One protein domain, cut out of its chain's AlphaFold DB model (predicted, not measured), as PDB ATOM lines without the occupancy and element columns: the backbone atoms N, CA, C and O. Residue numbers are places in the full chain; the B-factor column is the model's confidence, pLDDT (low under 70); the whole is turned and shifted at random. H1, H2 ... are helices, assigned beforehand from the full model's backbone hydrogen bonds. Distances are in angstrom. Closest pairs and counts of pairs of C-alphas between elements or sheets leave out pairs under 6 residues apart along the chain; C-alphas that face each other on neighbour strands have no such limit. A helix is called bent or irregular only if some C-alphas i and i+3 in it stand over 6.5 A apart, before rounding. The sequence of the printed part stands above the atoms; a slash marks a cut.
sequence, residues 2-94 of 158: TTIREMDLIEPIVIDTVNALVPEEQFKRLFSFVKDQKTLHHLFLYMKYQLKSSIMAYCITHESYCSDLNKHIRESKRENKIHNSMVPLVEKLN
ATOM      1  N   THR A   2    -140.951 157.502  67.486       52.09
ATOM      2  CA  THR A   2    -141.715 158.751  67.599       52.09
ATOM      3  C   THR A   2    -142.512 158.983  66.319       52.09
ATOM      4  O   THR A   2    -141.953 159.016  65.220       52.09
ATOM      5  N   THR A   3    -143.830 159.091  66.433       58.88
ATOM      6  CA  THR A   3    -144.697 159.252  65.261       58.88
ATOM      7  C   THR A   3    -144.640 160.691  64.748       58.88
ATOM      8  O   THR A   3    -144.500 161.629  65.526       58.88
ATOM      9  N   ILE A   4    -144.792 160.900  63.434       59.47
ATOM     10  CA  ILE A   4    -144.803 162.243  62.807       59.47
ATOM     11  C   ILE A   4    -145.776 163.198  63.534       59.47
ATOM     12  O   ILE A   4    -145.453 164.353  63.783       59.47
ATOM     13  N   ARG A   5    -146.917 162.675  64.005       61.53
ATOM     14  CA  ARG A   5    -147.920 163.425  64.783       61.53
ATOM     15  C   ARG A   5    -147.430 163.935  66.141       61.53
ATOM     16  O   ARG A   5    -147.964 164.917  66.645       61.53
ATOM     17  N   GLU A   6    -146.478 163.256  66.771       62.19
ATOM     18  CA  GLU A   6    -145.895 163.694  68.045       62.19
ATOM     19  C   GLU A   6    -144.873 164.809  67.835       62.19
ATOM     20  O   GLU A   6    -144.758 165.686  68.687       62.19
ATOM     21  N   MET A   7    -144.186 164.820  66.689       65.75
ATOM     22  CA  MET A   7    -143.253 165.888  66.336       65.75
ATOM     23  C   MET A   7    -143.975 167.211  66.053       65.75
ATOM     24  O   MET A   7    -143.540 168.245  66.560       65.75
ATOM     25  N   ASP A   8    -145.116 167.167  65.357       68.75
ATOM     26  CA  ASP A   8    -145.945 168.353  65.073       68.75
ATOM     27  C   ASP A   8    -146.454 169.043  66.355       68.75
ATOM     28  O   ASP A   8    -146.664 170.255  66.394       68.75
ATOM     29  N   LEU A   9    -146.657 168.277  67.434       67.31
ATOM     30  CA  LEU A   9    -147.108 168.799  68.729       67.31
ATOM     31  C   LEU A   9    -145.977 169.430  69.550       67.31
ATOM     32  O   LEU A   9    -146.234 170.319  70.364       67.31
ATOM     33  N   ILE A  10    -144.746 168.965  69.348       69.62
ATOM     34  CA  ILE A  10    -143.567 169.372  70.117       69.62
ATOM     35  C   ILE A  10    -142.868 170.565  69.472       69.62
ATOM     36  O   ILE A  10    -142.347 171.423  70.182       69.62
ATOM     37  N   GLU A  11    -142.887 170.657  68.143       76.38
ATOM     38  CA  GLU A  11    -142.210 171.721  67.405       76.38
ATOM     39  C   GLU A  11    -142.561 173.146  67.889       76.38
ATOM     40  O   GLU A  11    -141.622 173.913  68.120       76.38
ATOM     41  N   PRO A  12    -143.836 173.517  68.135       73.69
ATOM     42  CA  PRO A  12    -144.176 174.847  68.649       73.69
ATOM     43  C   PRO A  12    -143.493 175.166  69.983       73.69
ATOM     44  O   PRO A  12    -143.053 176.283  70.221       73.69
ATOM     45  N   ILE A  13    -143.333 174.159  70.837       72.81
ATOM     46  CA  ILE A  13    -142.742 174.322  72.164       72.81
ATOM     47  C   ILE A  13    -141.230 174.393  72.082       72.81
ATOM     48  O   ILE A  13    -140.609 175.153  72.821       72.81
ATOM     49  N   VAL A  14    -140.628 173.643  71.163       76.56
ATOM     50  CA  VAL A  14    -139.206 173.800  70.854       76.56
ATOM     51  C   VAL A  14    -138.948 175.217  70.345       76.56
ATOM     52  O   VAL A  14    -137.990 175.843  70.784       76.56
ATOM     53  N   ILE A  15    -139.814 175.755  69.482       77.62
ATOM     54  CA  ILE A  15    -139.712 177.138  68.997       77.62
ATOM     55  C   ILE A  15    -139.824 178.136  70.158       77.62
ATOM     56  O   ILE A  15    -138.968 179.014  70.279       77.62
ATOM     57  N   ASP A  16    -140.813 177.982  71.037       70.38
ATOM     58  CA  ASP A  16    -140.982 178.844  72.213       70.38
ATOM     59  C   ASP A  16    -139.769 178.771  73.149       70.38
ATOM     60  O   ASP A  16    -139.254 179.796  73.598       70.38
ATOM     61  N   THR A  17    -139.246 177.565  73.373       70.25
ATOM     62  CA  THR A  17    -138.049 177.323  74.189       70.25
ATOM     63  C   THR A  17    -136.823 177.999  73.578       70.25
ATOM     64  O   THR A  17    -136.086 178.693  74.272       70.25
ATOM     65  N   VAL A  18    -136.614 177.861  72.267       77.31
ATOM     66  CA  VAL A  18    -135.510 178.513  71.545       77.31
ATOM     67  C   VAL A  18    -135.623 180.037  71.622       77.31
ATOM     68  O   VAL A  18    -134.618 180.720  71.814       77.31
ATOM     69  N   ASN A  19    -136.834 180.583  71.503       74.56
ATOM     70  CA  ASN A  19    -137.073 182.020  71.619       74.56
ATOM     71  C   ASN A  19    -136.820 182.545  73.038       74.56
ATOM     72  O   ASN A  19    -136.283 183.642  73.180       74.56
ATOM     73  N   ALA A  20    -137.161 181.768  74.068       71.88
ATOM     74  CA  ALA A  20    -136.886 182.109  75.461       71.88
ATOM     75  C   ALA A  20    -135.390 182.012  75.808       71.88
ATOM     76  O   ALA A  20    -134.869 182.854  76.534       71.88
ATOM     77  N   LEU A  21    -134.692 181.006  75.271       70.94
ATOM     78  CA  LEU A  21    -133.264 180.774  75.514       70.94
ATOM     79  C   LEU A  21    -132.356 181.740  74.756       70.94
ATOM     80  O   LEU A  21    -131.243 182.016  75.203       70.94
ATOM     81  N   VAL A  22    -132.819 182.263  73.621       75.94
ATOM     82  CA  VAL A  22    -132.072 183.230  72.815       75.94
ATOM     83  C   VAL A  22    -132.895 184.509  72.620       75.94
ATOM     84  O   VAL A  22    -133.414 184.757  71.522       75.94
ATOM     85  N   PRO A  23    -133.016 185.353  73.665       83.44
ATOM     86  CA  PRO A  23    -133.651 186.654  73.538       83.44
ATOM     87  C   PRO A  23    -132.823 187.546  72.617       83.44
ATOM     88  O   PRO A  23    -131.608 187.679  72.780       83.44
ATOM     89  N   GLU A  24    -133.485 188.201  71.668       83.69
ATOM     90  CA  GLU A  24    -132.812 189.035  70.670       83.69
ATOM     91  C   GLU A  24    -132.013 190.179  71.306       83.69
ATOM     92  O   GLU A  24    -130.899 190.472  70.878       83.69
ATOM     93  N   GLU A  25    -132.535 190.791  72.372       84.25
ATOM     94  CA  GLU A  25    -131.833 191.860  73.085       84.25
ATOM     95  C   GLU A  25    -130.533 191.382  73.740       84.25
ATOM     96  O   GLU A  25    -129.504 192.051  73.635       84.25
ATOM     97  N   GLN A  26    -130.562 190.220  74.400       82.00
ATOM     98  CA  GLN A  26    -129.378 189.649  75.046       82.00
ATOM     99  C   GLN A  26    -128.345 189.234  74.001       82.00
ATOM    100  O   GLN A  26    -127.158 189.524  74.156       82.00
ATOM    101  N   PHE A  27    -128.808 188.638  72.899       87.75
ATOM    102  CA  PHE A  27    -127.963 188.292  71.767       87.75
ATOM    103  C   PHE A  27    -127.264 189.526  71.185       87.75
ATOM    104  O   PHE A  27    -126.041 189.554  71.072       87.75
ATOM    105  N   LYS A  28    -128.017 190.587  70.875       85.25
ATOM    106  CA  LYS A  28    -127.464 191.833  70.323       85.25
ATOM    107  C   LYS A  28    -126.454 192.494  71.259       85.25
ATOM    108  O   LYS A  28    -125.471 193.049  70.782       85.25
ATOM    109  N   ARG A  29    -126.661 192.423  72.579       85.19
ATOM    110  CA  ARG A  29    -125.679 192.911  73.563       85.19
ATOM    111  C   ARG A  29    -124.392 192.085  73.536       85.19
ATOM    112  O   ARG A  29    -123.313 192.670  73.467       85.19
ATOM    113  N   LEU A  30    -124.509 190.756  73.549       83.62
ATOM    114  CA  LEU A  30    -123.363 189.838  73.535       83.62
ATOM    115  C   LEU A  30    -122.530 189.977  72.250       83.62
ATOM    116  O   LEU A  30    -121.305 189.967  72.301       83.62
ATOM    117  N   PHE A  31    -123.197 190.170  71.113       86.38
ATOM    118  CA  PHE A  31    -122.576 190.314  69.794       86.38
ATOM    119  C   PHE A  31    -122.482 191.773  69.323       86.38
ATOM    120  O   PHE A  31    -122.367 192.037  68.129       86.38
ATOM    121  N   SER A  32    -122.484 192.733  70.252       86.31
ATOM    122  CA  SER A  32    -122.428 194.177  69.951       86.31
ATOM    123  C   SER A  32    -121.168 194.615  69.192       86.31
ATOM    124  O   SER A  32    -121.165 195.665  68.552       86.31
ATOM    125  N   PHE A  33    -120.110 193.800  69.211       87.56
ATOM    126  CA  PHE A  33    -118.899 194.020  68.421       87.56
ATOM    127  C   PHE A  33    -119.118 193.816  66.909       87.56
ATOM    128  O   PHE A  33    -118.352 194.347  66.102       87.56
ATOM    129  N   VAL A  34    -120.162 193.082  66.505       88.50
ATOM    130  CA  VAL A  34    -120.530 192.884  65.097       88.50
ATOM    131  C   VAL A  34    -121.282 194.121  64.609       88.50
ATOM    132  O   VAL A  34    -122.470 194.298  64.869       88.50
ATOM    133  N   LYS A  35    -120.575 194.997  63.888       85.25
ATOM    134  CA  LYS A  35    -121.123 196.273  63.395       85.25
ATOM    135  C   LYS A  35    -122.102 196.113  62.228       85.25
ATOM    136  O   LYS A  35    -122.985 196.950  62.058       85.25
ATOM    137  N   ASP A  36    -121.944 195.066  61.418       92.12
ATOM    138  CA  ASP A  36    -122.850 194.796  60.302       92.12
ATOM    139  C   ASP A  36    -124.143 194.128  60.788       92.12
ATOM    140  O   ASP A  36    -124.142 192.994  61.274       92.12
ATOM    141  N   GLN A  37    -125.269 194.820  60.605       86.12
ATOM    142  CA  GLN A  37    -126.581 194.329  61.021       86.12
ATOM    143  C   GLN A  37    -127.009 193.064  60.270       86.12
ATOM    144  O   GLN A  37    -127.692 192.223  60.857       86.12
ATOM    145  N   LYS A  38    -126.608 192.894  59.000       89.19
ATOM    146  CA  LYS A  38    -126.956 191.687  58.229       89.19
ATOM    147  C   LYS A  38    -126.246 190.461  58.790       89.19
ATOM    148  O   LYS A  38    -126.889 189.448  59.053       89.19
ATOM    149  N   THR A  39    -124.944 190.575  59.036       86.31
ATOM    150  CA  THR A  39    -124.143 189.520  59.665       86.31
ATOM    151  C   THR A  39    -124.659 189.184  61.063       86.31
ATOM    152  O   THR A  39    -124.841 188.010  61.382       86.31
ATOM    153  N   LEU A  40    -124.985 190.196  61.876       85.25
ATOM    154  CA  LEU A  40    -125.557 189.999  63.210       85.25
ATOM    155  C   LEU A  40    -126.901 189.252  63.159       85.25
ATOM    156  O   LEU A  40    -127.137 188.341  63.951       85.25
ATOM    157  N   HIS A  41    -127.769 189.595  62.204       86.75
ATOM    158  CA  HIS A  41    -129.046 188.912  62.007       86.75
ATOM    159  C   HIS A  41    -128.872 187.460  61.534       86.75
ATOM    160  O   HIS A  41    -129.546 186.563  62.038       86.75
ATOM    161  N   HIS A  42    -127.940 187.195  60.614       84.56
ATOM    162  CA  HIS A  42    -127.639 185.828  60.184       84.56
ATOM    163  C   HIS A  42    -127.096 184.966  61.325       84.56
ATOM    164  O   HIS A  42    -127.548 183.835  61.489       84.56
ATOM    165  N   LEU A  43    -126.190 185.501  62.147       85.12
ATOM    166  CA  LEU A  43    -125.683 184.809  63.334       85.12
ATOM    167  C   LEU A  43    -126.808 184.500  64.331       85.12
ATOM    168  O   LEU A  43    -126.877 183.392  64.861       85.12
ATOM    169  N   PHE A  44    -127.722 185.449  64.542       87.88
ATOM    170  CA  PHE A  44    -128.884 185.258  65.409       87.88
ATOM    171  C   PHE A  44    -129.775 184.107  64.932       87.88
ATOM    172  O   PHE A  44    -130.116 183.212  65.711       87.88
ATOM    173  N   LEU A  45    -130.131 184.106  63.645       85.69
ATOM    174  CA  LEU A  45    -130.936 183.042  63.051       85.69
ATOM    175  C   LEU A  45    -130.215 181.699  63.118       85.69
ATOM    176  O   LEU A  45    -130.817 180.707  63.525       85.69
ATOM    177  N   TYR A  46    -128.929 181.668  62.767       86.25
ATOM    178  CA  TYR A  46    -128.121 180.454  62.802       86.25
ATOM    179  C   TYR A  46    -128.132 179.813  64.193       86.25
ATOM    180  O   TYR A  46    -128.423 178.624  64.321       86.25
ATOM    181  N   MET A  47    -127.923 180.610  65.244       83.31
ATOM    182  CA  MET A  47    -127.914 180.111  66.617       83.31
ATOM    183  C   MET A  47    -129.282 179.555  67.042       83.31
ATOM    184  O   MET A  47    -129.355 178.497  67.670       83.31
ATOM    185  N   LYS A  48    -130.381 180.209  66.638       84.19
ATOM    186  CA  LYS A  48    -131.740 179.694  66.867       84.19
ATOM    187  C   LYS A  48    -131.992 178.371  66.142       84.19
ATOM    188  O   LYS A  48    -132.525 177.439  66.743       84.19
ATOM    189  N   TYR A  49    -131.591 178.260  64.876       85.38
ATOM    190  CA  TYR A  49    -131.745 177.026  64.103       85.38
ATOM    191  C   TYR A  49    -130.915 175.876  64.672       85.38
ATOM    192  O   TYR A  49    -131.414 174.754  64.773       85.38
ATOM    193  N   GLN A  50    -129.679 176.148  65.089       82.75
ATOM    194  CA  GLN A  50    -128.811 175.145  65.695       82.75
ATOM    195  C   GLN A  50    -129.400 174.618  67.008       82.75
ATOM    196  O   GLN A  50    -129.437 173.404  67.230       82.75
ATOM    197  N   LEU A  51    -129.918 175.511  67.855       79.44
ATOM    198  CA  LEU A  51    -130.559 175.130  69.110       79.44
ATOM    199  C   LEU A  51    -131.840 174.319  68.870       79.44
ATOM    200  O   LEU A  51    -132.008 173.260  69.473       79.44
ATOM    201  N   LYS A  52    -132.694 174.754  67.931       82.81
ATOM    202  CA  LYS A  52    -133.886 174.002  67.505       82.81
ATOM    203  C   LYS A  52    -133.515 172.587  67.059       82.81
ATOM    204  O   LYS A  52    -134.112 171.626  67.532       82.81
ATOM    205  N   SER A  53    -132.524 172.464  66.176       79.38
ATOM    206  CA  SER A  53    -132.060 171.177  65.647       79.38
ATOM    207  C   SER A  53    -131.554 170.254  66.760       79.38
ATOM    208  O   SER A  53    -131.910 169.080  66.803       79.38
ATOM    209  N   SER A  54    -130.798 170.804  67.712       80.19
ATOM    210  CA  SER A  54    -130.218 170.041  68.824       80.19
ATOM    211  C   SER A  54    -131.292 169.506  69.775       80.19
ATOM    212  O   SER A  54    -131.274 168.329  70.129       80.19
ATOM    213  N   ILE A  55    -132.267 170.346  70.140       78.19
ATOM    214  CA  ILE A  55    -133.405 169.935  70.974       78.19
ATOM    215  C   ILE A  55    -134.245 168.886  70.238       78.19
ATOM    216  O   ILE A  55    -134.621 167.871  70.821       78.19
ATOM    217  N   MET A  56    -134.503 169.088  68.944       77.44
ATOM    218  CA  MET A  56    -135.305 168.153  68.158       77.44
ATOM    219  C   MET A  56    -134.609 166.793  68.000       77.44
ATOM    220  O   MET A  56    -135.244 165.754  68.167       77.44
ATOM    221  N   ALA A  57    -133.293 166.781  67.768       77.62
ATOM    222  CA  ALA A  57    -132.485 165.563  67.740       77.62
ATOM    223  C   ALA A  57    -132.486 164.835  69.095       77.62
ATOM    224  O   ALA A  57    -132.569 163.604  69.141       77.62
ATOM    225  N   TYR A  58    -132.454 165.579  70.204       76.56
ATOM    226  CA  TYR A  58    -132.573 165.006  71.542       76.56
ATOM    227  C   TYR A  58    -133.938 164.331  71.755       76.56
ATOM    228  O   TYR A  58    -133.995 163.196  72.224       76.56
ATOM    229  N   CYS A  59    -135.032 164.966  71.323       72.69
ATOM    230  CA  CYS A  59    -136.379 164.387  71.388       72.69
ATOM    231  C   CYS A  59    -136.539 163.122  70.523       72.69
ATOM    232  O   CYS A  59    -137.289 162.221  70.892       72.69
ATOM    233  N   ILE A  60    -135.841 163.033  69.383       73.19
ATOM    234  CA  ILE A  60    -135.841 161.832  68.527       73.19
ATOM    235  C   ILE A  60    -135.075 160.684  69.190       73.19
ATOM    236  O   ILE A  60    -135.521 159.540  69.161       73.19
ATOM    237  N   THR A  61    -133.912 160.982  69.769       75.50
ATOM    238  CA  THR A  61    -133.026 159.968  70.365       75.50
ATOM    239  C   THR A  61    -133.515 159.473  71.726       75.50
ATOM    240  O   THR A  61    -133.226 158.339  72.099       75.50
ATOM    241  N   HIS A  62    -134.292 160.285  72.446       76.19
ATOM    242  CA  HIS A  62    -134.819 159.977  73.774       76.19
ATOM    243  C   HIS A  62    -136.352 159.977  73.748       76.19
ATOM    244  O   HIS A  62    -137.010 160.915  74.194       76.19
ATOM    245  N   GLU A  63    -136.931 158.895  73.225       68.00
ATOM    246  CA  GLU A  63    -138.379 158.763  73.004       68.00
ATOM    247  C   GLU A  63    -139.206 158.958  74.290       68.00
ATOM    248  O   GLU A  63    -140.248 159.611  74.259       68.00
ATOM    249  N   SER A  64    -138.704 158.506  75.445       70.69
ATOM    250  CA  SER A  64    -139.360 158.718  76.743       70.69
ATOM    251  C   SER A  64    -139.482 160.199  77.108       70.69
ATOM    252  O   SER A  64    -140.526 160.627  77.590       70.69
ATOM    253  N   TYR A  65    -138.459 161.004  76.807       68.50
ATOM    254  CA  TYR A  65    -138.475 162.450  77.036       68.50
ATOM    255  C   TYR A  65    -139.532 163.136  76.166       68.50
ATOM    256  O   TYR A  65    -140.252 164.019  76.619       68.50
ATOM    257  N   CYS A  66    -139.663 162.677  74.922       65.81
ATOM    258  CA  CYS A  66    -140.660 163.136  73.965       65.81
ATOM    259  C   CYS A  66    -142.094 162.850  74.463       65.81
ATOM    260  O   CYS A  66    -142.957 163.732  74.454       65.81
ATOM    261  N   SER A  67    -142.335 161.632  74.962       67.06
ATOM    262  CA  SER A  67    -143.618 161.237  75.558       67.06
ATOM    263  C   SER A  67    -143.928 161.988  76.855       67.06
ATOM    264  O   SER A  67    -145.064 162.435  77.029       67.06
ATOM    265  N   ASP A  68    -142.944 162.179  77.734       71.62
ATOM    266  CA  ASP A  68    -143.102 162.926  78.986       71.62
ATOM    267  C   ASP A  68    -143.397 164.402  78.722       71.62
ATOM    268  O   ASP A  68    -144.309 164.965  79.328       71.62
ATOM    269  N   LEU A  69    -142.701 165.013  77.756       68.31
ATOM    270  CA  LEU A  69    -142.976 166.376  77.319       68.31
ATOM    271  C   LEU A  69    -144.413 166.476  76.796       68.31
ATOM    272  O   LEU A  69    -145.183 167.302  77.277       68.31
ATOM    273  N   ASN A  70    -144.825 165.586  75.886       66.56
ATOM    274  CA  ASN A  70    -146.190 165.547  75.350       66.56
ATOM    275  C   ASN A  70    -147.261 165.361  76.430       66.56
ATOM    276  O   ASN A  70    -148.310 166.014  76.389       66.56
ATOM    277  N   LYS A  71    -147.010 164.488  77.407       70.56
ATOM    278  CA  LYS A  71    -147.897 164.286  78.553       70.56
ATOM    279  C   LYS A  71    -147.993 165.561  79.386       70.56
ATOM    280  O   LYS A  71    -149.101 166.034  79.641       70.56
ATOM    281  N   HIS A  72    -146.856 166.173  79.700       67.25
ATOM    282  CA  HIS A  72    -146.803 167.391  80.491       67.25
ATOM    283  C   HIS A  72    -147.457 168.580  79.771       67.25
ATOM    284  O   HIS A  72    -148.129 169.389  80.397       67.25
ATOM    285  N   ILE A  73    -147.371 168.648  78.441       63.66
ATOM    286  CA  ILE A  73    -148.064 169.646  77.612       63.66
ATOM    287  C   ILE A  73    -149.577 169.469  77.683       63.66
ATOM    288  O   ILE A  73    -150.311 170.447  77.828       63.66
ATOM    289  N   ARG A  74    -150.066 168.229  77.573       63.06
ATOM    290  CA  ARG A  74    -151.502 167.929  77.674       63.06
ATOM    291  C   ARG A  74    -152.042 168.250  79.066       63.06
ATOM    292  O   ARG A  74    -153.127 168.817  79.175       63.06
ATOM    293  N   GLU A  75    -151.280 167.926  80.104       62.91
ATOM    294  CA  GLU A  75    -151.608 168.240  81.498       62.91
ATOM    295  C   GLU A  75    -151.566 169.755  81.750       62.91
ATOM    296  O   GLU A  75    -152.531 170.333  82.242       62.91
ATOM    297  N   SER A  76    -150.526 170.446  81.286       56.72
ATOM    298  CA  SER A  76    -150.366 171.891  81.466       56.72
ATOM    299  C   SER A  76    -151.353 172.725  80.633       56.72
ATOM    300  O   SER A  76    -151.710 173.826  81.060       56.72
ATOM    301  N   LYS A  77    -151.825 172.222  79.478       54.06
ATOM    302  CA  LYS A  77    -152.963 172.783  78.716       54.06
ATOM    303  C   LYS A  77    -154.290 172.593  79.451       54.06
ATOM    304  O   LYS A  77    -155.120 173.494  79.419       54.06
ATOM    305  N   ARG A  78    -154.490 171.452  80.124       53.12
ATOM    306  CA  ARG A  78    -155.651 171.226  81.006       53.12
ATOM    307  C   ARG A  78    -155.656 172.173  82.207       53.12
ATOM    308  O   ARG A  78    -156.730 172.533  82.673       53.12
ATOM    309  N   GLU A  79    -154.482 172.586  82.677       49.69
ATOM    310  CA  GLU A  79    -154.323 173.419  83.876       49.69
ATOM    311  C   GLU A  79    -154.051 174.914  83.607       49.69
ATOM    312  O   GLU A  79    -153.901 175.671  84.563       49.69
ATOM    313  N   ASN A  80    -153.998 175.377  82.347       51.50
ATOM    314  CA  ASN A  80    -153.707 176.779  81.976       51.50
ATOM    315  C   ASN A  80    -152.359 177.331  82.518       51.50
ATOM    316  O   ASN A  80    -152.226 178.524  82.788       51.50
ATOM    317  N   LYS A  81    -151.328 176.485  82.667       50.25
ATOM    318  CA  LYS A  81    -150.043 176.833  83.327       50.25
ATOM    319  C   LYS A  81    -148.796 176.759  82.435       50.25
ATOM    320  O   LYS A  81    -147.691 176.554  82.927       50.25
ATOM    321  N   ILE A  82    -148.943 176.944  81.124       49.94
ATOM    322  CA  ILE A  82    -147.868 176.682  80.139       49.94
ATOM    323  C   ILE A  82    -146.604 177.542  80.363       49.94
ATOM    324  O   ILE A  82    -145.521 177.164  79.931       49.94
ATOM    325  N   HIS A  83    -146.693 178.658  81.091       45.25
ATOM    326  CA  HIS A  83    -145.557 179.567  81.262       45.25
ATOM    327  C   HIS A  83    -144.615 179.241  82.439       45.25
ATOM    328  O   HIS A  83    -143.471 179.683  82.434       45.25
ATOM    329  N   ASN A  84    -145.040 178.440  83.426       43.72
ATOM    330  CA  ASN A  84    -144.304 178.315  84.697       43.72
ATOM    331  C   ASN A  84    -143.448 177.041  84.841       43.72
ATOM    332  O   ASN A  84    -142.672 176.940  85.788       43.72
ATOM    333  N   SER A  85    -143.558 176.068  83.932       51.28
ATOM    334  CA  SER A  85    -142.938 174.738  84.079       51.28
ATOM    335  C   SER A  85    -141.672 174.507  83.242       51.28
ATOM    336  O   SER A  85    -140.979 173.516  83.461       51.28
ATOM    337  N   MET A  86    -141.319 175.416  82.327       50.69
ATOM    338  CA  MET A  86    -140.107 175.307  81.489       50.69
ATOM    339  C   MET A  86    -138.843 175.881  82.151       50.69
ATOM    340  O   MET A  86    -137.736 175.441  81.845       50.69
ATOM    341  N   VAL A  87    -138.987 176.810  83.102       48.81
ATOM    342  CA  VAL A  87    -137.856 177.430  83.823       48.81
ATOM    343  C   VAL A  87    -137.000 176.401  84.596       48.81
ATOM    344  O   VAL A  87    -135.780 176.427  84.440       48.81
ATOM    345  N   PRO A  88    -137.577 175.414  85.316       50.56
ATOM    346  CA  PRO A  88    -136.793 174.377  86.006       50.56
ATOM    347  C   PRO A  88    -136.096 173.380  85.058       50.56
ATOM    348  O   PRO A  88    -135.171 172.668  85.452       50.56
ATOM    349  N   LEU A  89    -136.551 173.287  83.803       51.19
ATOM    350  CA  LEU A  89    -135.990 172.400  82.776       51.19
ATOM    351  C   LEU A  89    -134.737 173.009  82.130       51.19
ATOM    352  O   LEU A  89    -133.772 172.297  81.854       51.19
ATOM    353  N   VAL A  90    -134.720 174.336  81.987       51.88
ATOM    354  CA  VAL A  90    -133.548 175.122  81.573       51.88
ATOM    355  C   VAL A  90    -132.429 175.047  82.621       51.88
ATOM    356  O   VAL A  90    -131.262 174.908  82.255       51.88
ATOM    357  N   GLU A  91    -132.771 175.042  83.914       49.16
ATOM    358  CA  GLU A  91    -131.801 174.838  85.003       49.16
ATOM    359  C   GLU A  91    -131.169 173.437  84.978       49.16
ATOM    360  O   GLU A  91    -129.961 173.301  85.172       49.16
ATOM    361  N   LYS A  92    -131.947 172.390  84.663       50.31
ATOM    362  CA  LYS A  92    -131.424 171.016  84.522       50.31
ATOM    363  C   LYS A  92    -130.520 170.817  83.300       50.31
ATOM    364  O   LYS A  92    -129.691 169.912  83.319       50.31
ATOM    365  N   LEU A  93    -130.646 171.651  82.265       52.53
ATOM    366  CA  LEU A  93    -129.820 171.592  81.052       52.53
ATOM    367  C   LEU A  93    -128.439 172.262  81.195       52.53
ATOM    368  O   LEU A  93    -127.677 172.284  80.233       52.53
ATOM    369  N   ASN A  94    -128.076 172.756  82.387       47.84
ATOM    370  CA  ASN A  94    -126.718 173.212  82.717       47.84
ATOM    371  C   ASN A  94    -126.126 174.225  81.704       47.84
ATOM    372  O   ASN A  94    -124.933 174.223  81.400       47.84
TER     373      ASN A  94
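What this domain is: This is residues 2 to 94 of the 158 residues of an uncharacterized protein of Entamoeba invadens IP1 (UniProt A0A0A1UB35). The long helix H3 makes the length of an elongated, loose arrangement, and H4 turns off at its end to form an L. H1 crosses H3 and packs on both arms of the L, while the short H2 lies in the turn from H1 back to H3, and the short H5 lies near H1. The printed part has 93 residues with five named helices, in the order H1 to H5, and no named strand; the class is all helix. The radius of gyration of the C-alphas is 15.3 A, and the spans are 45 by 26 by 22 A.

Where its parts are: H3, residues 37 to 61, is 36.2 A long, from C-alpha 37 at (-126.581, 194.329, 61.021). H1, residues 4 to 21, is 25.3 A long, with C-alpha 4 at (-144.803, 162.243, 62.807). It has a kink of 32 degrees near residue 11 and is only just irregular, with C-alphas 9 and 12 6.7 A apart. H4, residues 63 to 78, is 22.8 A long. H2 is residues 24 to 30; H5 is residues 87 to 92, ending at C-alpha 92 (-131.424, 171.016, 84.522).

How they stand to each other: H3 is the hub. Residues 11 to 19 of H1 touch it, opposite ways at a steep tilt of 44 degrees; the closest C-alphas, Val 18 and Lys 48, are 6.1 A apart. H2 and H3 only just touch, with 3 pairs of C-alphas within 8 A, the closest being Phe 27 and Phe 44 at 7.1 A. H3 and H4 touch only at the corner, with Cys 59 and Cys 66 the closest C-alphas at 5.2 A. Residues 6 to 10 of H1 touch H4, about perpendicular at 77 degrees, with the C-alphas of Ile 10 and Asn 70 closest at 7.0 A. H5 and H3 are apart. In H2, H3, H4 and H5 each O i to N i+4 pair is within hydrogen-bond range; in H1, 11 of 14 are.

The domain as a whole: The C-alphas of Lys 35 and Arg 78 are farthest apart, 46.1 A. The printed part has no cut, and no link is long. Mean pLDDT of the printed part is 71.1; residues 2 to 10 and 72 to 94 are among those under 70.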